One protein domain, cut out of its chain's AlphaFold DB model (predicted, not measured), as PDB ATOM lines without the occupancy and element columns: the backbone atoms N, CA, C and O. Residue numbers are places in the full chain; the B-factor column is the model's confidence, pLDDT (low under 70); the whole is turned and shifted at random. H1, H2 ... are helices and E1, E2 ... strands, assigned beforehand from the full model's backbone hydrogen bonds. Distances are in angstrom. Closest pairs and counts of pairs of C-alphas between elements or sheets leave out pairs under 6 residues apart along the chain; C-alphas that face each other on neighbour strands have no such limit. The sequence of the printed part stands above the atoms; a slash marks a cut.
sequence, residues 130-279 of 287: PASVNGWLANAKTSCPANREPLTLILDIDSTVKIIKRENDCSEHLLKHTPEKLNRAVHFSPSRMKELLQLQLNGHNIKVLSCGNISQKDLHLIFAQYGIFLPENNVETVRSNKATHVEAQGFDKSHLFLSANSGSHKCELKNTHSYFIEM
ATOM      1  N   PRO A 130     116.623 108.327  94.321       70.62
ATOM      2  CA  PRO A 130     115.381 108.036  93.626       70.62
ATOM      3  C   PRO A 130     114.284 109.032  94.003       70.62
ATOM      4  O   PRO A 130     114.014 109.263  95.179       70.62
ATOM      5  N   ALA A 131     113.597 109.565  92.998       70.00
ATOM      6  CA  ALA A 131     112.514 110.528  93.194       70.00
ATOM      7  C   ALA A 131     111.164 109.888  93.592       70.00
ATOM      8  O   ALA A 131     110.186 110.599  93.791       70.00
ATOM      9  N   SER A 132     111.066 108.552  93.667       74.44
ATOM     10  CA  SER A 132     109.799 107.844  93.926       74.44
ATOM     11  C   SER A 132     109.971 106.572  94.758       74.44
ATOM     12  O   SER A 132     111.038 105.952  94.718       74.44
ATOM     13  N   VAL A 133     108.890 106.127  95.429       72.81
ATOM     14  CA  VAL A 133     108.821 104.839  96.164       72.81
ATOM     15  C   VAL A 133     109.390 103.706  95.317       72.81
ATOM     16  O   VAL A 133     110.219 102.925  95.770       72.81
ATOM     17  N   ASN A 134     108.930 103.621  94.065       78.69
ATOM     18  CA  ASN A 134     109.247 102.515  93.175       78.69
ATOM     19  C   ASN A 134     110.732 102.513  92.821       78.69
ATOM     20  O   ASN A 134     111.314 101.441  92.709       78.69
ATOM     21  N   GLY A 135     111.361 103.687  92.713       79.88
ATOM     22  CA  GLY A 135     112.805 103.798  92.521       79.88
ATOM     23  C   GLY A 135     113.605 103.360  93.754       79.88
ATOM     24  O   GLY A 135     114.596 102.644  93.622       79.88
ATOM     25  N   TRP A 136     113.151 103.714  94.959       80.31
ATOM     26  CA  TRP A 136     113.757 103.235  96.208       80.31
ATOM     27  C   TRP A 136     113.618 101.720  96.374       80.31
ATOM     28  O   TRP A 136     114.587 101.040  96.710       80.31
ATOM     29  N   LEU A 137     112.438 101.179  96.070       81.94
ATOM     30  CA  LEU A 137     112.186  99.742  96.082       81.94
ATOM     31  C   LEU A 137     112.998  99.008  95.017       81.94
ATOM     32  O   LEU A 137     113.563  97.962  95.315       81.94
ATOM     33  N   ALA A 138     113.095  99.548  93.802       83.56
ATOM     34  CA  ALA A 138     113.932  98.981  92.748       83.56
ATOM     35  C   ALA A 138     115.398  98.921  93.191       83.56
ATOM     36  O   ALA A 138     116.021  97.872  93.065       83.56
ATOM     37  N   ASN A 139     115.916  99.991  93.802       83.12
ATOM     38  CA  ASN A 139     117.267  99.983  94.361       83.12
ATOM     39  C   ASN A 139     117.447  98.916  95.449       83.12
ATOM     40  O   ASN A 139     118.468  98.241  95.453       83.12
ATOM     41  N   ALA A 140     116.468  98.736  96.337       85.69
ATOM     42  CA  ALA A 140     116.528  97.726  97.396       85.69
ATOM     43  C   ALA A 140     116.449  96.270  96.875       85.69
ATOM     44  O   ALA A 140     116.843  95.326  97.564       85.69
ATOM     45  N   LYS A 141     115.936  96.072  95.653       86.69
ATOM     46  CA  LYS A 141     115.915  94.771  94.960       86.69
ATOM     47  C   LYS A 141     117.222  94.452  94.242       86.69
ATOM     48  O   LYS A 141     117.471  93.291  93.935       86.69
ATOM     49  N   THR A 142     118.029  95.460  93.932       86.75
ATOM     50  CA  THR A 142     119.299  95.258  93.230       86.75
ATOM     51  C   THR A 142     120.415  94.938  94.207       86.75
ATOM     52  O   THR A 142     120.510  95.564  95.256       86.75
ATOM     53  N   SER A 143     121.300  94.011  93.838       88.94
ATOM     54  CA  SER A 143     122.528  93.775  94.597       88.94
ATOM     55  C   SER A 143     123.345  95.067  94.702       88.94
ATOM     56  O   SER A 143     123.562  95.756  93.702       88.94
ATOM     57  N   CYS A 144     123.769  95.408  95.916       86.25
ATOM     58  CA  CYS A 144     124.577  96.571  96.225       86.25
ATOM     59  C   CYS A 144     126.054  96.235  95.977       86.25
ATOM     60  O   CYS A 144     126.645  95.472  96.747       86.25
ATOM     61  N   PRO A 145     126.675  96.776  94.916       80.06
ATOM     62  CA  PRO A 145     128.087  96.537  94.666       80.06
ATOM     63  C   PRO A 145     128.947  97.200  95.752       80.06
ATOM     64  O   PRO A 145     128.538  98.178  96.375       80.06
ATOM     65  N   ALA A 146     130.163  96.689  95.966       75.88
ATOM     66  CA  ALA A 146     131.049  97.122  97.056       75.88
ATOM     67  C   ALA A 146     131.446  98.613  97.003       75.88
ATOM     68  O   ALA A 146     131.849  99.182  98.012       75.88
ATOM     69  N   ASN A 147     131.343  99.238  95.830       76.50
ATOM     70  CA  ASN A 147     131.620 100.655  95.600       76.50
ATOM     71  C   ASN A 147     130.385 101.559  95.764       76.50
ATOM     72  O   ASN A 147     130.498 102.769  95.584       76.50
ATOM     73  N   ARG A 148     129.212 101.000  96.080       78.56
ATOM     74  CA  ARG A 148     127.976 101.752  96.309       78.56
ATOM     75  C   ARG A 148     127.607 101.695  97.783       78.56
ATOM     76  O   ARG A 148     127.694 100.651  98.423       78.56
ATOM     77  N   GLU A 149     127.156 102.826  98.314       82.62
ATOM     78  CA  GLU A 149     126.680 102.877  99.688       82.62
ATOM     79  C   GLU A 149     125.383 102.057  99.854       82.62
ATOM     80  O   GLU A 149     124.425 102.266  99.099       82.62
ATOM     81  N   PRO A 150     125.325 101.137 100.834       87.31
ATOM     82  CA  PRO A 150     124.143 100.323 101.065       87.31
ATOM     83  C   PRO A 150     122.983 101.143 101.622       87.31
ATOM     84  O   PRO A 150     123.132 101.935 102.554       87.31
ATOM     85  N   LEU A 151     121.789 100.875 101.093       89.19
ATOM     86  CA  LEU A 151     120.539 101.355 101.668       89.19
ATOM     87  C   LEU A 151     120.340 100.801 103.077       89.19
ATOM     88  O   LEU A 151     120.687  99.652 103.351       89.19
ATOM     89  N   THR A 152     119.738 101.599 103.958       90.19
ATOM     90  CA  THR A 152     119.313 101.133 105.285       90.19
ATOM     91  C   THR A 152     117.795 101.071 105.368       90.19
ATOM     92  O   THR A 152     117.120 102.094 105.293       90.19
ATOM     93  N   LEU A 153     117.239  99.876 105.547       90.50
ATOM     94  CA  LEU A 153     115.830  99.695 105.876       90.50
ATOM     95  C   LEU A 153     115.634  99.895 107.380       90.50
ATOM     96  O   LEU A 153     116.112  99.092 108.179       90.50
ATOM     97  N   ILE A 154     114.906 100.935 107.764       89.75
ATOM     98  CA  ILE A 154     114.448 101.170 109.130       89.75
ATOM     99  C   ILE A 154     113.058 100.549 109.279       89.75
ATOM    100  O   ILE A 154     112.100 100.933 108.608       89.75
ATOM    101  N   LEU A 155     112.950  99.576 110.171       89.19
ATOM    102  CA  LEU A 155     111.790  98.716 110.325       89.19
ATOM    103  C   LEU A 155     111.095  98.967 111.666       89.19
ATOM    104  O   LEU A 155     111.650  98.652 112.719       89.19
ATOM    105  N   ASP A 156     109.855  99.455 111.640       86.94
ATOM    106  CA  ASP A 156     108.988  99.465 112.823       86.94
ATOM    107  C   ASP A 156     108.414  98.063 113.068       86.94
ATOM    108  O   ASP A 156     107.450  97.647 112.429       86.94
ATOM    109  N   ILE A 157     108.986  97.313 114.006       83.75
ATOM    110  CA  ILE A 157     108.661  95.891 114.153       83.75
ATOM    111  C   ILE A 157     107.256  95.616 114.690       83.75
ATOM    112  O   ILE A 157     106.633  94.634 114.275       83.75
ATOM    113  N   ASP A 158     106.761  96.473 115.588       74.69
ATOM    114  CA  ASP A 158     105.513  96.264 116.332       74.69
ATOM    115  C   ASP A 158     104.290  96.284 115.420       74.69
ATOM    116  O   ASP A 158     103.316  95.581 115.686       74.69
ATOM    117  N   SER A 159     104.376  97.065 114.347       65.38
ATOM    118  CA  SER A 159     103.306  97.249 113.373       65.38
ATOM    119  C   SER A 159     103.566  96.468 112.078       65.38
ATOM    120  O   SER A 159     102.628  96.153 111.351       65.38
ATOM    121  N   THR A 160     104.830  96.140 111.776       67.56
ATOM    122  CA  THR A 160     105.231  95.708 110.423       67.56
ATOM    123  C   THR A 160     105.541  94.225 110.295       67.56
ATOM    124  O   THR A 160     105.273  93.645 109.253       67.56
ATOM    125  N   VAL A 161     106.104  93.559 111.299       65.00
ATOM    126  CA  VAL A 161     106.460  92.121 111.171       65.00
ATOM    127  C   VAL A 161     105.797  91.286 112.249       65.00
ATOM    128  O   VAL A 161     105.466  90.120 112.020       65.00
ATOM    129  N   LYS A 162     105.544  91.915 113.396       65.94
ATOM    130  CA  LYS A 162     104.767  91.361 114.486       65.94
ATOM    131  C   LYS A 162     103.317  91.161 114.049       65.94
ATOM    132  O   LYS A 162     102.623  92.110 113.695       65.94
ATOM    133  N   ILE A 163     102.850  89.922 114.124       62.91
ATOM    134  CA  ILE A 163     101.437  89.577 114.010       62.91
ATOM    135  C   ILE A 163     100.952  89.233 115.419       62.91
ATOM    136  O   ILE A 163     101.396  88.258 116.025       62.91
ATOM    137  N   ILE A 164     100.033  90.034 115.955       59.12
ATOM    138  CA  ILE A 164      99.304  89.681 117.177       59.12
ATOM    139  C   ILE A 164      98.072  88.890 116.732       59.12
ATOM    140  O   ILE A 164      97.033  89.475 116.434       59.12
ATOM    141  N   LYS A 165      98.193  87.564 116.622       54.16
ATOM    142  CA  LYS A 165      97.022  86.708 116.389       54.16
ATOM    143  C   LYS A 165      96.242  86.516 117.690       54.16
ATOM    144  O   LYS A 165      96.833  86.405 118.762       54.16
ATOM    145  N   ARG A 166      94.910  86.474 117.588       51.31
ATOM    146  CA  ARG A 166      94.042  85.965 118.663       51.31
ATOM    147  C   ARG A 166      94.244  84.447 118.755       51.31
ATOM    148  O   ARG A 166      94.489  83.815 117.732       51.31
ATOM    149  N   GLU A 167      94.145  83.886 119.960       48.00
ATOM    150  CA  GLU A 167      94.541  82.507 120.320       48.00
ATOM    151  C   GLU A 167      93.969  81.375 119.442       48.00
ATOM    152  O   GLU A 167      94.507  80.275 119.466       48.00
ATOM    153  N   ASN A 168      92.947  81.634 118.619       46.31
ATOM    154  CA  ASN A 168      92.228  80.603 117.863       46.31
ATOM    155  C   ASN A 168      92.617  80.488 116.380       46.31
ATOM    156  O   ASN A 168      92.025  79.686 115.667       46.31
ATOM    157  N   ASP A 169      93.583  81.272 115.894       47.00
ATOM    158  CA  ASP A 169      93.891  81.344 114.458       47.00
ATOM    159  C   ASP A 169      95.180  80.571 114.111       47.00
ATOM    160  O   ASP A 169      96.200  81.122 113.668       47.00
ATOM    161  N   CYS A 170      95.139  79.262 114.377       43.56
ATOM    162  CA  CYS A 170      96.183  78.275 114.093       43.56
ATOM    163  C   CYS A 170      96.322  78.010 112.585       43.56
ATOM    164  O   CYS A 170      95.995  76.933 112.101       43.56
ATOM    165  N   SER A 171      96.834  78.982 111.831       47.16
ATOM    166  CA  SER A 171      97.404  78.706 110.509       47.16
ATOM    167  C   SER A 171      98.901  78.446 110.667       47.16
ATOM    168  O   SER A 171      99.617  79.242 111.283       47.16
ATOM    169  N   GLU A 172      99.336  77.313 110.131       47.06
ATOM    170  CA  GLU A 172     100.677  76.747 110.218       47.06
ATOM    171  C   GLU A 172     101.777  77.749 109.798       47.06
ATOM    172  O   GLU A 172     101.557  78.657 108.994       47.06
ATOM    173  N   HIS A 173     102.975  77.566 110.367       50.38
ATOM    174  CA  HIS A 173     104.251  78.238 110.042       50.38
ATOM    175  C   HIS A 173     104.618  79.556 110.745       50.38
ATOM    176  O   HIS A 173     105.625  80.161 110.390       50.38
ATOM    177  N   LEU A 174     103.900  80.001 111.778       53.94
ATOM    178  CA  LEU A 174     104.367  81.135 112.587       53.94
ATOM    179  C   LEU A 174     105.323  80.663 113.691       53.94
ATOM    180  O   LEU A 174     104.909  79.927 114.585       53.94
ATOM    181  N   LEU A 175     106.577  81.128 113.672       52.69
ATOM    182  CA  LEU A 175     107.511  80.922 114.786       52.69
ATOM    183  C   LEU A 175     106.937  81.573 116.049       52.69
ATOM    184  O   LEU A 175     106.728  82.788 116.100       52.69
ATOM    185  N   LYS A 176     106.633  80.735 117.042       56.34
ATOM    186  CA  LYS A 176     106.132  81.144 118.352       56.34
ATOM    187  C   LYS A 176     107.331  81.494 119.226       56.34
ATOM    188  O   LYS A 176     108.010  80.591 119.708       56.34
ATOM    189  N   HIS A 177     107.570  82.782 119.458       61.59
ATOM    190  CA  HIS A 177     108.466  83.219 120.530       61.59
ATOM    191  C   HIS A 177     107.625  83.692 121.709       61.59
ATOM    192  O   HIS A 177     106.667  84.447 121.522       61.59
ATOM    193  N   THR A 178     107.969  83.255 122.916       59.53
ATOM    194  CA  THR A 178     107.346  83.755 124.149       59.53
ATOM    195  C   THR A 178     108.419  84.528 124.907       59.53
ATOM    196  O   THR A 178     109.178  83.914 125.655       59.53
ATOM    197  N   PRO A 179     108.562  85.846 124.674       59.91
ATOM    198  CA  PRO A 179     109.489  86.665 125.446       59.91
ATOM    199  C   PRO A 179     109.159  86.545 126.934       59.91
ATOM    200  O   PRO A 179     107.988  86.625 127.295       59.91
ATOM    201  N   GLU A 180     110.163  86.432 127.805       54.22
ATOM    202  CA  GLU A 180     109.969  86.246 129.258       54.22
ATOM    203  C   GLU A 180     109.052  87.310 129.896       54.22
ATOM    204  O   GLU A 180     108.379  87.053 130.888       54.22
ATOM    205  N   LYS A 181     109.010  88.516 129.313       53.50
ATOM    206  CA  LYS A 181     108.207  89.654 129.793       53.50
ATOM    207  C   LYS A 181     106.811  89.747 129.177       53.50
ATOM    208  O   LYS A 181     106.005  90.564 129.620       53.50
ATOM    209  N   LEU A 182     106.525  88.971 128.137       56.56
ATOM    210  CA  LEU A 182     105.235  88.965 127.463       56.56
ATOM    211  C   LEU A 182     104.520  87.662 127.814       56.56
ATOM    212  O   LEU A 182     104.858  86.603 127.301       56.56
ATOM    213  N   ASN A 183     103.441  87.758 128.595       56.50
ATOM    214  CA  ASN A 183     102.506  86.648 128.847       56.50
ATOM    215  C   ASN A 183     101.707  86.241 127.585       56.50
ATOM    216  O   ASN A 183     100.576  85.774 127.680       56.50
ATOM    217  N   ARG A 184     102.233  86.510 126.385       60.94
ATOM    218  CA  ARG A 184     101.589  86.279 125.093       60.94
ATOM    219  C   ARG A 184     102.637  85.885 124.065       60.94
ATOM    220  O   ARG A 184     103.704  86.493 123.991       60.94
ATOM    221  N   ALA A 185     102.287  84.907 123.238       64.31
ATOM    222  CA  ALA A 185     103.087  84.532 122.086       64.31
ATOM    223  C   ALA A 185     103.174  85.693 121.091       64.31
ATOM    224  O   ALA A 185     102.167  86.310 120.734       64.31
ATOM    225  N   VAL A 186     104.387  85.974 120.630       69.56
ATOM    226  CA  VAL A 186     104.630  86.888 119.520       69.56
ATOM    227  C   VAL A 186     104.880  86.052 118.275       69.56
ATOM    228  O   VAL A 186     105.734  85.167 118.279       69.56
ATOM    229  N   HIS A 187     104.139  86.351 117.212       73.00
ATOM    230  CA  HIS A 187     104.294  85.695 115.923       73.00
ATOM    231  C   HIS A 187     104.927  86.647 114.913       73.00
ATOM    232  O   HIS A 187     104.589  87.831 114.865       73.00
ATOM    233  N   PHE A 188     105.816  86.113 114.079       78.88
ATOM    234  CA  PHE A 188     106.453  86.837 112.980       78.88
ATOM    235  C   PHE A 188     106.010  86.249 111.650       78.88
ATOM    236  O   PHE A 188     105.899  85.033 111.518       78.88
ATOM    237  N   SER A 189     105.751  87.114 110.670       80.00
ATOM    238  CA  SER A 189     105.376  86.697 109.316       80.00
ATOM    239  C   SER A 189     106.578  86.087 108.568       80.00
ATOM    240  O   SER A 189     107.512  86.830 108.259       80.00
ATOM    241  N   PRO A 190     106.567  84.789 108.204       81.94
ATOM    242  CA  PRO A 190     107.700  84.146 107.534       81.94
ATOM    243  C   PRO A 190     107.977  84.741 106.158       81.94
ATOM    244  O   PRO A 190     109.132  84.896 105.774       81.94
ATOM    245  N   SER A 191     106.924  85.126 105.429       81.75
ATOM    246  CA  SER A 191     107.070  85.803 104.141       81.75
ATOM    247  C   SER A 191     107.813  87.126 104.306       81.75
ATOM    248  O   SER A 191     108.817  87.326 103.636       81.75
ATOM    249  N   ARG A 192     107.419  87.983 105.259       85.00
ATOM    250  CA  ARG A 192     108.123  89.254 105.522       85.00
ATOM    251  C   ARG A 192     109.570  89.031 105.971       85.00
ATOM    252  O   ARG A 192     110.450  89.766 105.541       85.00
ATOM    253  N   MET A 193     109.840  88.007 106.780       88.75
ATOM    254  CA  MET A 193     111.214  87.665 107.174       88.75
ATOM    255  C   MET A 193     112.060  87.205 105.980       88.75
ATOM    256  O   MET A 193     113.205  87.625 105.854       88.75
ATOM    257  N   LYS A 194     111.495  86.414 105.059       88.38
ATOM    258  CA  LYS A 194     112.177  86.019 103.818       88.38
ATOM    259  C   LYS A 194     112.544  87.234 102.962       88.38
ATOM    260  O   LYS A 194     113.649  87.299 102.435       88.38
ATOM    261  N   GLU A 195     111.643  88.206 102.867       88.94
ATOM    262  CA  GLU A 195     111.894  89.455 102.145       88.94
ATOM    263  C   GLU A 195     113.017  90.286 102.796       88.94
ATOM    264  O   GLU A 195     113.894  90.806 102.107       88.94
ATOM    265  N   LEU A 196     113.055  90.359 104.131       91.88
ATOM    266  CA  LEU A 196     114.146  91.016 104.861       91.88
ATOM    267  C   LEU A 196     115.492  90.313 104.651       91.88
ATOM    268  O   LEU A 196     116.506  90.979 104.443       91.88
ATOM    269  N   LEU A 197     115.504  88.977 104.668       93.38
ATOM    270  CA  LEU A 197     116.703  88.202 104.362       93.38
ATOM    271  C   LEU A 197     117.207  88.510 102.949       93.38
ATOM    272  O   LEU A 197     118.394  88.776 102.777       93.38
ATOM    273  N   GLN A 198     116.319  88.542 101.954       93.19
ATOM    274  CA  GLN A 198     116.700  88.859 100.577       93.19
ATOM    275  C   GLN A 198     117.300  90.266 100.453       93.19
ATOM    276  O   GLN A 198     118.325  90.439  99.797       93.19
ATOM    277  N   LEU A 199     116.724  91.262 101.135       92.81
ATOM    278  CA  LEU A 199     117.278  92.617 101.180       92.81
ATOM    279  C   LEU A 199     118.699  92.640 101.771       92.81
ATOM    280  O   LEU A 199     119.571  93.335 101.252       92.81
ATOM    281  N   GLN A 200     118.963  91.853 102.815       93.94
ATOM    282  CA  GLN A 200     120.307  91.737 103.385       93.94
ATOM    283  C   GLN A 200     121.279  90.985 102.461       93.94
ATOM    284  O   GLN A 200     122.436  91.388 102.339       93.94
ATOM    285  N   LEU A 201     120.823  89.935 101.770       93.19
ATOM    286  CA  LEU A 201     121.618  89.225 100.759       93.19
ATOM    287  C   LEU A 201     121.966  90.117  99.560       93.19
ATOM    288  O   LEU A 201     123.038  89.964  98.976       93.19
ATOM    289  N   ASN A 202     121.118  91.100  99.253       92.75
ATOM    290  CA  ASN A 202     121.411  92.160  98.290       92.75
ATOM    291  C   ASN A 202     122.443  93.180  98.817       92.75
ATOM    292  O   ASN A 202     122.750  94.143  98.126       92.75
ATOM    293  N   GLY A 203     123.000  93.001 100.017       92.44
ATOM    294  CA  GLY A 203     124.040  93.868 100.573       92.44
ATOM    295  C   GLY A 203     123.512  95.135 101.248       92.44
ATOM    296  O   GLY A 203     124.284  96.063 101.474       92.44
ATOM    297  N   HIS A 204     122.218  95.206 101.564       92.25
ATOM    298  CA  HIS A 204     121.625  96.334 102.282       92.25
ATOM    299  C   HIS A 204     121.598  96.115 103.802       92.25
ATOM    300  O   HIS A 204     121.688  94.996 104.308       92.25
ATOM    301  N   ASN A 205     121.446  97.212 104.540       92.94
ATOM    302  CA  ASN A 205     121.390  97.215 105.996       92.94
ATOM    303  C   ASN A 205     119.947  97.194 106.499       92.94
ATOM    304  O   ASN A 205     119.043  97.746 105.875       92.94
ATOM    305  N   ILE A 206     119.752  96.621 107.685       93.44
ATOM    306  CA  ILE A 206     118.474  96.626 108.399       93.44
ATOM    307  C   ILE A 206     118.701  97.235 109.782       93.44
ATOM    308  O   ILE A 206     119.614  96.816 110.499       93.44
ATOM    309  N   LYS A 207     117.868  98.209 110.151       93.06
ATOM    310  CA  LYS A 207     117.748  98.789 111.492       93.06
ATOM    311  C   LYS A 207     116.324  98.558 111.995       93.06
ATOM    312  O   LYS A 207     115.366  98.756 111.258       93.06
ATOM    313  N   VAL A 208     116.168  98.144 113.244       91.75
ATOM    314  CA  VAL A 208     114.884  97.787 113.854       91.75
ATOM    315  C   VAL A 208     114.532  98.789 114.945       91.75
ATOM    316  O   VAL A 208     115.333  99.038 115.845       91.75
ATOM    317  N   LEU A 209     113.311  99.319 114.892       89.62
ATOM    318  CA  LEU A 209     112.725 100.178 115.917       89.62
ATOM    319  C   LEU A 209     111.585  99.443 116.636       89.62
ATOM    320  O   LEU A 209     110.560  99.101 116.039       89.62
ATOM    321  N   SER A 210     111.739  99.247 117.942       87.38
ATOM    322  CA  SER A 210     110.771  98.582 118.828       87.38
ATOM    323  C   SER A 210     110.190  99.567 119.843       87.38
ATOM    324  O   SER A 210     110.894 100.456 120.306       87.38
ATOM    325  N   CYS A 211     108.929  99.401 120.244       81.38
ATOM    326  CA  CYS A 211     108.313 100.149 121.350       81.38
ATOM    327  C   CYS A 211     108.737  99.616 122.734       81.38
ATOM    328  O   CYS A 211     108.241 100.080 123.758       81.38
ATOM    329  N   GLY A 212     109.631  98.620 122.784       76.69
ATOM    330  CA  GLY A 212     110.180  98.065 124.026       76.69
ATOM    331  C   GLY A 212     109.393  96.892 124.610       76.69
ATOM    332  O   GLY A 212     109.742  96.402 125.680       76.69
ATOM    333  N   ASN A 213     108.363  96.411 123.909       77.38
ATOM    334  CA  ASN A 213     107.612  95.219 124.317       77.38
ATOM    335  C   ASN A 213     108.438  93.934 124.170       77.38
ATOM    336  O   ASN A 213     108.229  92.976 124.903       77.38
ATOM    337  N   ILE A 214     109.360  93.912 123.208       79.69
ATOM    338  CA  ILE A 214     110.264  92.792 122.940       79.69
ATOM    339  C   ILE A 214     111.673  93.269 123.267       79.69
ATOM    340  O   ILE A 214     112.062  94.358 122.829       79.69
ATOM    341  N   SER A 215     112.415  92.484 124.051       84.56
ATOM    342  CA  SER A 215     113.783  92.850 124.404       84.56
ATOM    343  C   SER A 215     114.680  92.832 123.166       84.56
ATOM    344  O   SER A 215     114.452  92.079 122.220       84.56
ATOM    345  N   GLN A 216     115.736  93.641 123.174       88.38
ATOM    346  CA  GLN A 216     116.721  93.632 122.094       88.38
ATOM    347  C   GLN A 216     117.332  92.236 121.892       88.38
ATOM    348  O   GLN A 216     117.462  91.782 120.758       88.38
ATOM    349  N   LYS A 217     117.638  91.527 122.987       86.69
ATOM    350  CA  LYS A 217     118.148  90.151 122.950       86.69
ATOM    351  C   LYS A 217     117.188  89.214 122.213       86.69
ATOM    352  O   LYS A 217     117.624  88.468 121.340       86.69
ATOM    353  N   ASP A 218     115.894  89.285 122.524       84.44
ATOM    354  CA  ASP A 218     114.873  88.484 121.840       84.44
ATOM    355  C   ASP A 218     114.818  88.806 120.347       84.44
ATOM    356  O   ASP A 218     114.736  87.895 119.528       84.44
ATOM    357  N   LEU A 219     114.909  90.086 119.975       87.62
ATOM    358  CA  LEU A 219     114.925  90.489 118.570       87.62
ATOM    359  C   LEU A 219     116.125  89.912 117.820       87.62
ATOM    360  O   LEU A 219     115.944  89.383 116.727       87.62
ATOM    361  N   HIS A 220     117.325  89.938 118.402       89.62
ATOM    362  CA  HIS A 220     118.486  89.296 117.782       89.62
ATOM    363  C   HIS A 220     118.273  87.793 117.588       89.62
ATOM    364  O   HIS A 220     118.538  87.284 116.503       89.62
ATOM    365  N   LEU A 221     117.751  87.094 118.602       84.38
ATOM    366  CA  LEU A 221     117.474  85.657 118.515       84.38
ATOM    367  C   LEU A 221     116.445  85.343 117.426       84.38
ATOM    368  O   LEU A 221     116.673  84.461 116.601       84.38
ATOM    369  N   ILE A 222     115.343  86.092 117.390       86.56
ATOM    370  CA  ILE A 222     114.291  85.927 116.385       86.56
ATOM    371  C   ILE A 222     114.863  86.140 114.983       86.56
ATOM    372  O   ILE A 222     114.649  85.305 114.115       86.56
ATOM    373  N   PHE A 223     115.603  87.222 114.735       90.75
ATOM    374  CA  PHE A 223     116.152  87.491 113.400       90.75
ATOM    375  C   PHE A 223     117.213  86.465 112.989       90.75
ATOM    376  O   PHE A 223     117.208  86.018 111.840       90.75
ATOM    377  N   ALA A 224     118.049  86.021 113.930       90.00
ATOM    378  CA  ALA A 224     119.046  84.985 113.688       90.00
ATOM    379  C   ALA A 224     118.415  83.647 113.265       90.00
ATOM    380  O   ALA A 224     118.959  82.975 112.392       90.00
ATOM    381  N   GLN A 225     117.237  83.287 113.796       86.81
ATOM    382  CA  GLN A 225     116.497  82.090 113.361       86.81
ATOM    383  C   GLN A 225     116.092  82.132 111.879       86.81
ATOM    384  O   GLN A 225     115.941  81.083 111.259       86.81
ATOM    385  N   TYR A 226     115.948  83.326 111.300       88.25
ATOM    386  CA  TYR A 226     115.684  83.519 109.870       88.25
ATOM    387  C   TYR A 226     116.957  83.809 109.061       88.25
ATOM    388  O   TYR A 226     116.868  84.200 107.900       88.25
ATOM    389  N   GLY A 227     118.141  83.647 109.660       92.12
ATOM    390  CA  GLY A 227     119.423  83.929 109.013       92.12
ATOM    391  C   GLY A 227     119.704  85.417 108.797       92.12
ATOM    392  O   GLY A 227     120.596  85.751 108.023       92.12
ATOM    393  N   ILE A 228     118.962  86.312 109.456       94.62
ATOM    394  CA  ILE A 228     119.155  87.757 109.329       94.62
ATOM    395  C   ILE A 228     120.088  88.233 110.438       94.62
ATOM    396  O   ILE A 228     119.794  88.109 111.629       94.62
ATOM    397  N   PHE A 229     121.204  88.834 110.044       94.12
ATOM    398  CA  PHE A 229     122.156  89.429 110.965       94.12
ATOM    399  C   PHE A 229     121.738  90.855 111.339       94.12
ATOM    400  O   PHE A 229     121.617  91.727 110.479       94.12
ATOM    401  N   LEU A 230     121.558  91.109 112.632       93.00
ATOM    402  CA  LEU A 230     121.342  92.451 113.168       93.00
ATOM    403  C   LEU A 230     122.526  92.830 114.066       93.00
ATOM    404  O   LEU A 230     122.682  92.211 115.119       93.00
ATOM    405  N   PRO A 231     123.337  93.837 113.698       92.56
ATOM    406  CA  PRO A 231     124.294  94.452 114.616       92.56
ATOM    407  C   PRO A 231     123.608  94.986 115.882       92.56
ATOM    408  O   PRO A 231     122.472  95.454 115.816       92.56
ATOM    409  N   GLU A 232     124.286  94.964 117.033       88.56
ATOM    410  CA  GLU A 232     123.707  95.441 118.305       88.56
ATOM    411  C   GLU A 232     123.242  96.905 118.231       88.56
ATOM    412  O   GLU A 232     122.184  97.260 118.739       88.56
ATOM    413  N   ASN A 233     123.979  97.762 117.525       89.69
ATOM    414  CA  ASN A 233     123.616  99.167 117.316       89.69
ATOM    415  C   ASN A 233     122.466  99.375 116.308       89.69
ATOM    416  O   ASN A 233     121.991 100.500 116.146       89.69
ATOM    417  N   ASN A 234     122.005  98.312 115.645       90.81
ATOM    418  CA  ASN A 234     120.905  98.358 114.685       90.81
ATOM    419  C   ASN A 234     119.556  97.979 115.307       90.81
ATOM    420  O   ASN A 234     118.566  97.898 114.583       90.81
ATOM    421  N   VAL A 235     119.479  97.764 116.619       91.94
ATOM    422  CA  VAL A 235     118.211  97.553 117.324       91.94
ATOM    423  C   VAL A 235     118.035  98.660 118.346       91.94
ATOM    424  O   VAL A 235     118.865  98.839 119.232       91.94
ATOM    425  N   GLU A 236     116.940  99.403 118.235       91.06
ATOM    426  CA  GLU A 236     116.672 100.546 119.098       91.06
ATOM    427  C   GLU A 236     115.268 100.464 119.698       91.06
ATOM    428  O   GLU A 236     114.286 100.134 119.026       91.06
ATOM    429  N   THR A 237     115.173 100.765 120.994       88.88
ATOM    430  CA  THR A 237     113.891 100.896 121.688       88.88
ATOM    431  C   THR A 237     113.484 102.361 121.717       88.88
ATOM    432  O   THR A 237     114.105 103.169 122.401       88.88
ATOM    433  N   VAL A 238     112.406 102.688 121.013       87.12
ATOM    434  CA  VAL A 238     111.865 104.039 120.890       87.12
ATOM    435  C   VAL A 238     110.484 104.058 121.535       87.12
ATOM    436  O   VAL A 238     109.548 103.432 121.042       87.12
ATOM    437  N   ARG A 239     110.366 104.752 122.673       82.19
ATOM    438  CA  ARG A 239     109.094 104.916 123.406       82.19
ATOM    439  C   ARG A 239     108.256 106.095 122.903       82.19
ATOM    440  O   ARG A 239     107.084 106.199 123.245       82.19
ATOM    441  N   SER A 240     108.878 106.992 122.145       81.62
ATOM    442  CA  SER A 240     108.261 108.154 121.512       81.62
ATOM    443  C   SER A 240     107.764 107.815 120.099       81.62
ATOM    444  O   SER A 240     107.789 106.662 119.663       81.62
ATOM    445  N   ASN A 241     107.295 108.825 119.365       81.88
ATOM    446  CA  ASN A 241     106.927 108.674 117.961       81.88
ATOM    447  C   ASN A 241     108.153 108.260 117.120       81.88
ATOM    448  O   ASN A 241     109.106 109.028 116.981       81.88
ATOM    449  N   LYS A 242     108.113 107.052 116.538       82.06
ATOM    450  CA  LYS A 242     109.206 106.490 115.727       82.06
ATOM    451  C   LYS A 242     109.503 107.308 114.468       82.06
ATOM    452  O   LYS A 242     110.666 107.391 114.093       82.06
ATOM    453  N   ALA A 243     108.502 107.928 113.839       76.50
ATOM    454  CA  ALA A 243     108.724 108.761 112.654       76.50
ATOM    455  C   ALA A 243     109.534 110.016 113.014       76.50
ATOM    456  O   ALA A 243     110.586 110.261 112.429       76.50
ATOM    457  N   THR A 244     109.114 110.733 114.059       77.69
ATOM    458  CA  THR A 244     109.847 111.896 114.585       77.69
ATOM    459  C   THR A 244     111.243 111.516 115.079       77.69
ATOM    460  O   THR A 244     112.191 112.279 114.926       77.69
ATOM    461  N   HIS A 245     111.393 110.320 115.652       84.06
ATOM    462  CA  HIS A 245     112.696 109.795 116.058       84.06
ATOM    463  C   HIS A 245     113.635 109.583 114.866       84.06
ATOM    464  O   HIS A 245     114.802 109.960 114.931       84.06
ATOM    465  N   VAL A 246     113.130 109.016 113.766       81.25
ATOM    466  CA  VAL A 246     113.906 108.840 112.529       81.25
ATOM    467  C   VAL A 246     114.315 110.190 111.936       81.25
ATOM    468  O   VAL A 246     115.467 110.348 111.539       81.25
ATOM    469  N   GLU A 247     113.414 111.173 111.933       75.44
ATOM    470  CA  GLU A 247     113.713 112.544 111.495       75.44
ATOM    471  C   GLU A 247     114.807 113.200 112.338       75.44
ATOM    472  O   GLU A 247     115.772 113.740 111.797       75.44
ATOM    473  N   ALA A 248     114.677 113.125 113.664       78.31
ATOM    474  CA  ALA A 248     115.603 113.750 114.602       78.31
ATOM    475  C   ALA A 248     117.008 113.130 114.562       78.31
ATOM    476  O   ALA A 248     117.982 113.829 114.831       78.31
ATOM    477  N   GLN A 249     117.127 111.842 114.219       77.44
ATOM    478  CA  GLN A 249     118.433 111.196 114.060       77.44
ATOM    479  C   GLN A 249     119.207 111.693 112.837       77.44
ATOM    480  O   GLN A 249     120.408 111.441 112.777       77.44
ATOM    481  N   GLY A 250     118.559 112.391 111.893       63.53
ATOM    482  CA  GLY A 250     119.251 113.017 110.768       63.53
ATOM    483  C   GLY A 250     120.113 112.017 110.005       63.53
ATOM    484  O   GLY A 250     121.309 112.221 109.861       63.53
ATOM    485  N   PHE A 251     119.537 110.890 109.580       66.94
ATOM    486  CA  PHE A 251     120.296 109.887 108.839       66.94
ATOM    487  C   PHE A 251     120.877 110.507 107.558       66.94
ATOM    488  O   PHE A 251     120.172 110.681 106.565       66.94
ATOM    489  N   ASP A 252     122.187 110.755 107.566       57.00
ATOM    490  CA  ASP A 252     122.959 111.289 106.428       57.00
ATOM    491  C   ASP A 252     123.057 110.312 105.238       57.00
ATOM    492  O   ASP A 252     123.676 110.598 104.207       57.00
ATOM    493  N   LYS A 253     122.469 109.121 105.401       66.19
ATOM    494  CA  LYS A 253     122.509 107.994 104.475       66.19
ATOM    495  C   LYS A 253     121.117 107.672 103.955       66.19
ATOM    496  O   LYS A 253     120.119 107.788 104.665       66.19
ATOM    497  N   SER A 254     121.088 107.178 102.726       74.62
ATOM    498  CA  SER A 254     119.896 106.710 102.025       74.62
ATOM    499  C   SER A 254     119.161 105.618 102.820       74.62
ATOM    500  O   SER A 254     119.681 104.506 102.978       74.62
ATOM    501  N   HIS A 255     117.956 105.911 103.313       80.12
ATOM    502  CA  HIS A 255     117.168 104.981 104.124       80.12
ATOM    503  C   HIS A 255     115.688 104.919 103.741       80.12
ATOM    504  O   HIS A 255     115.071 105.887 103.297       80.12
ATOM    505  N   LEU A 256     115.119 103.737 103.961       80.62
ATOM    506  CA  LEU A 256     113.711 103.427 103.757       80.62
ATOM    507  C   LEU A 256     113.074 103.189 105.127       80.62
ATOM    508  O   LEU A 256     113.506 102.279 105.827       80.62
ATOM    509  N   PHE A 257     112.072 103.966 105.526       81.38
ATOM    510  CA  PHE A 257     111.336 103.728 106.768       81.38
ATOM    511  C   PHE A 257     110.011 103.020 106.472       81.38
ATOM    512  O   PHE A 257     109.203 103.507 105.684       81.38
ATOM    513  N   LEU A 258     109.799 101.860 107.093       77.94
ATOM    514  CA  LEU A 258     108.624 101.014 106.892       77.94
ATOM    515  C   LEU A 258     107.832 100.899 108.204       77.94
ATOM    516  O   LEU A 258     108.339 100.350 109.188       77.94
ATOM    517  N   SER A 259     106.590 101.398 108.204       74.69
ATOM    518  CA  SER A 259     105.657 101.302 109.338       74.69
ATOM    519  C   SER A 259     104.217 101.081 108.867       74.69
ATOM    520  O   SER A 259     103.773 101.648 107.869       74.69
ATOM    521  N   ALA A 260     103.473 100.233 109.585       66.06
ATOM    522  CA  ALA A 260     102.075  99.935 109.265       66.06
ATOM    523  C   ALA A 260     101.053 100.841 109.945       66.06
ATOM    524  O   ALA A 260      99.900 100.863 109.532       66.06
ATOM    525  N   ASN A 261     101.453 101.558 110.993       59.78
ATOM    526  CA  ASN A 261     100.526 102.294 111.848       59.78
ATOM    527  C   ASN A 261     100.757 103.802 111.734       59.78
ATOM    528  O   ASN A 261     100.840 104.526 112.722       59.78
ATOM    529  N   SER A 262     100.894 104.272 110.499       53.78
ATOM    530  CA  SER A 262     101.250 105.648 110.180       53.78
ATOM    531  C   SER A 262     100.080 106.625 110.232       53.78
ATOM    532  O   SER A 262     100.244 107.715 109.709       53.78
ATOM    533  N   GLY A 263      98.935 106.257 110.832       49.34
ATOM    534  CA  GLY A 263      97.583 106.832 110.667       49.34
ATOM    535  C   GLY A 263      97.369 108.356 110.763       49.34
ATOM    536  O   GLY A 263      96.229 108.804 110.761       49.34
ATOM    537  N   SER A 264      98.412 109.171 110.817       42.06
ATOM    538  CA  SER A 264      98.386 110.633 110.740       42.06
ATOM    539  C   SER A 264      99.642 111.263 110.112       42.06
ATOM    540  O   SER A 264      99.732 112.487 110.039       42.06
ATOM    541  N   HIS A 265     100.616 110.481 109.646       49.62
ATOM    542  CA  HIS A 265     101.925 110.981 109.236       49.62
ATOM    543  C   HIS A 265     102.192 110.683 107.764       49.62
ATOM    544  O   HIS A 265     103.036 109.862 107.415       49.62
ATOM    545  N   LYS A 266     101.581 111.503 106.902       47.38
ATOM    546  CA  LYS A 266     102.272 111.967 105.694       47.38
ATOM    547  C   LYS A 266     103.462 112.827 106.137       47.38
ATOM    548  O   LYS A 266     103.453 114.043 105.973       47.38
ATOM    549  N   CYS A 267     104.456 112.220 106.782       45.56
ATOM    550  CA  CYS A 267     105.765 112.836 106.883       45.56
ATOM    551  C   CYS A 267     106.323 112.818 105.466       45.56
ATOM    552  O   CYS A 267     106.962 111.856 105.040       45.56
ATOM    553  N   GLU A 268     106.034 113.878 104.714       46.66
ATOM    554  CA  GLU A 268     106.942 114.324 103.669       46.66
ATOM    555  C   GLU A 268     108.247 114.660 104.389       46.66
ATOM    556  O   GLU A 268     108.457 115.781 104.857       46.66
ATOM    557  N   LEU A 269     109.071 113.630 104.602       52.75
ATOM    558  CA  LEU A 269     110.397 113.771 105.173       52.75
ATOM    559  C   LEU A 269     111.096 114.818 104.311       52.75
ATOM    560  O   LEU A 269     111.355 114.593 103.133       52.75
ATOM    561  N   LYS A 270     111.360 115.993 104.891       48.78
ATOM    562  CA  LYS A 270     111.996 117.118 104.186       48.78
ATOM    563  C   LYS A 270     113.413 116.783 103.703       48.78
ATOM    564  O   LYS A 270     114.008 117.561 102.963       48.78
ATOM    565  N   ASN A 271     113.947 115.639 104.128       51.12
ATOM    566  CA  ASN A 271     115.261 115.148 103.764       51.12
ATOM    567  C   ASN A 271     115.189 114.259 102.522       51.12
ATOM    568  O   ASN A 271     114.510 113.238 102.490       51.12
ATOM    569  N   THR A 272     115.993 114.619 101.527       54.44
ATOM    570  CA  THR A 272     116.161 113.922 100.241       54.44
ATOM    571  C   THR A 272     116.632 112.467 100.373       54.44
ATOM    572  O   THR A 272     116.557 111.702  99.414       54.44
ATOM    573  N   HIS A 273     117.115 112.073 101.554       56.28
ATOM    574  CA  HIS A 273     117.718 110.770 101.837       56.28
ATOM    575  C   HIS A 273     116.766 109.761 102.488       56.28
ATOM    576  O   HIS A 273     117.188 108.641 102.788       56.28
ATOM    577  N   SER A 274     115.506 110.135 102.701       62.78
ATOM    578  CA  SER A 274     114.520 109.314 103.394       62.78
ATOM    579  C   SER A 274     113.322 109.013 102.509       62.78
ATOM    580  O   SER A 274     112.779 109.914 101.874       62.78
ATOM    581  N   TYR A 275     112.832 107.776 102.540       68.44
ATOM    582  CA  TYR A 275     111.529 107.462 101.960       68.44
ATOM    583  C   TYR A 275     110.657 106.657 102.918       68.44
ATOM    584  O   TYR A 275     111.121 105.694 103.528       68.44
ATOM    585  N   PHE A 276     109.383 107.036 103.030       68.56
ATOM    586  CA  PHE A 276     108.423 106.395 103.920       68.56
ATOM    587  C   PHE A 276     107.477 105.460 103.167       68.56
ATOM    588  O   PHE A 276     106.839 105.861 102.194       68.56
ATOM    589  N   ILE A 277     107.368 104.212 103.623       64.25
ATOM    590  CA  ILE A 277     106.420 103.232 103.091       64.25
ATOM    591  C   ILE A 277     105.352 102.945 104.145       64.25
ATOM    592  O   ILE A 277     105.625 102.333 105.181       64.25
ATOM    593  N   GLU A 278     104.119 103.340 103.833       62.22
ATOM    594  CA  GLU A 278     102.925 102.961 104.586       62.22
ATOM    595  C   GLU A 278     102.466 101.557 104.181       62.22
ATOM    596  O   GLU A 278     102.168 101.299 103.013       62.22
ATOM    597  N   MET A 279     102.359 100.636 105.141       58.53
ATOM    598  CA  MET A 279     102.023  99.233 104.839       58.53
ATOM    599  C   MET A 279     100.591  98.968 104.359       58.53
ATOM    600  O   MET A 279     100.282  97.823 104.016       58.53
TER     601      MET A 279
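What this domain is: This is residues 130 to 279 of the 287 residues of an uncharacterized protein of Shewanella sp. OPT22 (UniProt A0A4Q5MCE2). A strongly twisted sheet of five parallel strands has helices on both faces: H1 and H4 cover one face toward its two edges, and H5 covers the other. Away from the sheet, residues 161 to 185 make a long loop that reaches one end of the longest axis, tied back by short pairings to the small strand E2. The 150 printed residues, 130 to 279, hold five named helices and six named strands in the order H1 E1 H2 E2 H3 E3 H4 E4 H5 E5 E6, and the sheet's order is E4 E3 E1 E5 E6. The class is mixed, with 69 residues, under half, in named elements. The whole is compact, with a radius of gyration of the C-alphas of 15.5 A and spans of 44 by 33 by 27 A.

How they stand to each other: Start at H1, residues 133 to 141, which is on the sheet of E4, residues 235 to 237, E3, 205 to 210, E1, 152 to 156, E5, 255 to 259, and E6, 274 to 278. H1 has a height over the sheet of 9.6 A and runs across the strands, at 69 degrees to E1 on the local plane; its closest C-alphas to E6 are Val 133 and Tyr 275, 6.9 A. E1 is parallel to E5 at 15 degrees, with N 154 and O 256 2.7 A apart, and to E3 at 20 degrees, with N 155 and O 207 2.8 A apart. H2, residues 157 to 160, is on the same face as H1, over none of the strands; its height of 4.4 A is only just above the sheet's level. E2, residues 186 to 188, pairs with no named strand, but residues 162 to 163 and 176 to 177 pair with it, antiparallel. H3, residues 190 to 201, only grazes the sheet with residues 196 to 200, and its closest C-alphas to E3 are Gln 200 and Ile 206, 7.2 A. H3 is close to H1 but not clearly touching, with C-alphas 140 and 199 6.4 A apart. H4, residues 216 to 225, is on the same face as H1, over E4 and slantwise to it at 37 degrees on the local plane; the closest C-alphas are those of Gln 216 and Val 235, 6.4 A. E3, H4, E4 form a strand-helix-strand unit, two parallel neighbour strands with a helix between along the chain, and its crossover is right-handed; N 236 and O 208 are 2.9 A apart. H5, residues 242 to 248, is on the opposite face, along the strands at 8 degrees to E1 on the local plane, with a height of 9.1 A. E4, H5, E5 form a split unit, with E3 and E1 between its strands in the sheet, and its crossover is right-handed. E5 and E6 are parallel at 22 degrees, with N 257 and O 275 2.8 A apart. Every O i to N i+4 pair is within hydrogen-bond range in H1, H3, H4 and H5; H2 is too short for one.

Where its parts are: Find C-alpha 133 at (108.821, 104.839, 96.164); from there H1 runs 12.4 A to C-alpha 141. H3 is 16.3 A long and H4 14.5 A. E1 is 12.9 A long, and E3, 16.7 A, begins at C-alpha 205, (121.390, 97.215, 105.996). E5 is 13.2 A long, and E6, 13.3 A, ends at C-alpha 278, (102.925, 102.961, 104.586).

The domain as a whole: The two C-alphas farthest apart are those of Asn 147 and Asn 168, 49.5 A. The printed part has no cut; its long links are H2 to E2 and E5 to E6. Look for pLDDT under 70 at residues 159 to 186, 250 to 253 and 260 to 279; the mean of the printed part is 75.1.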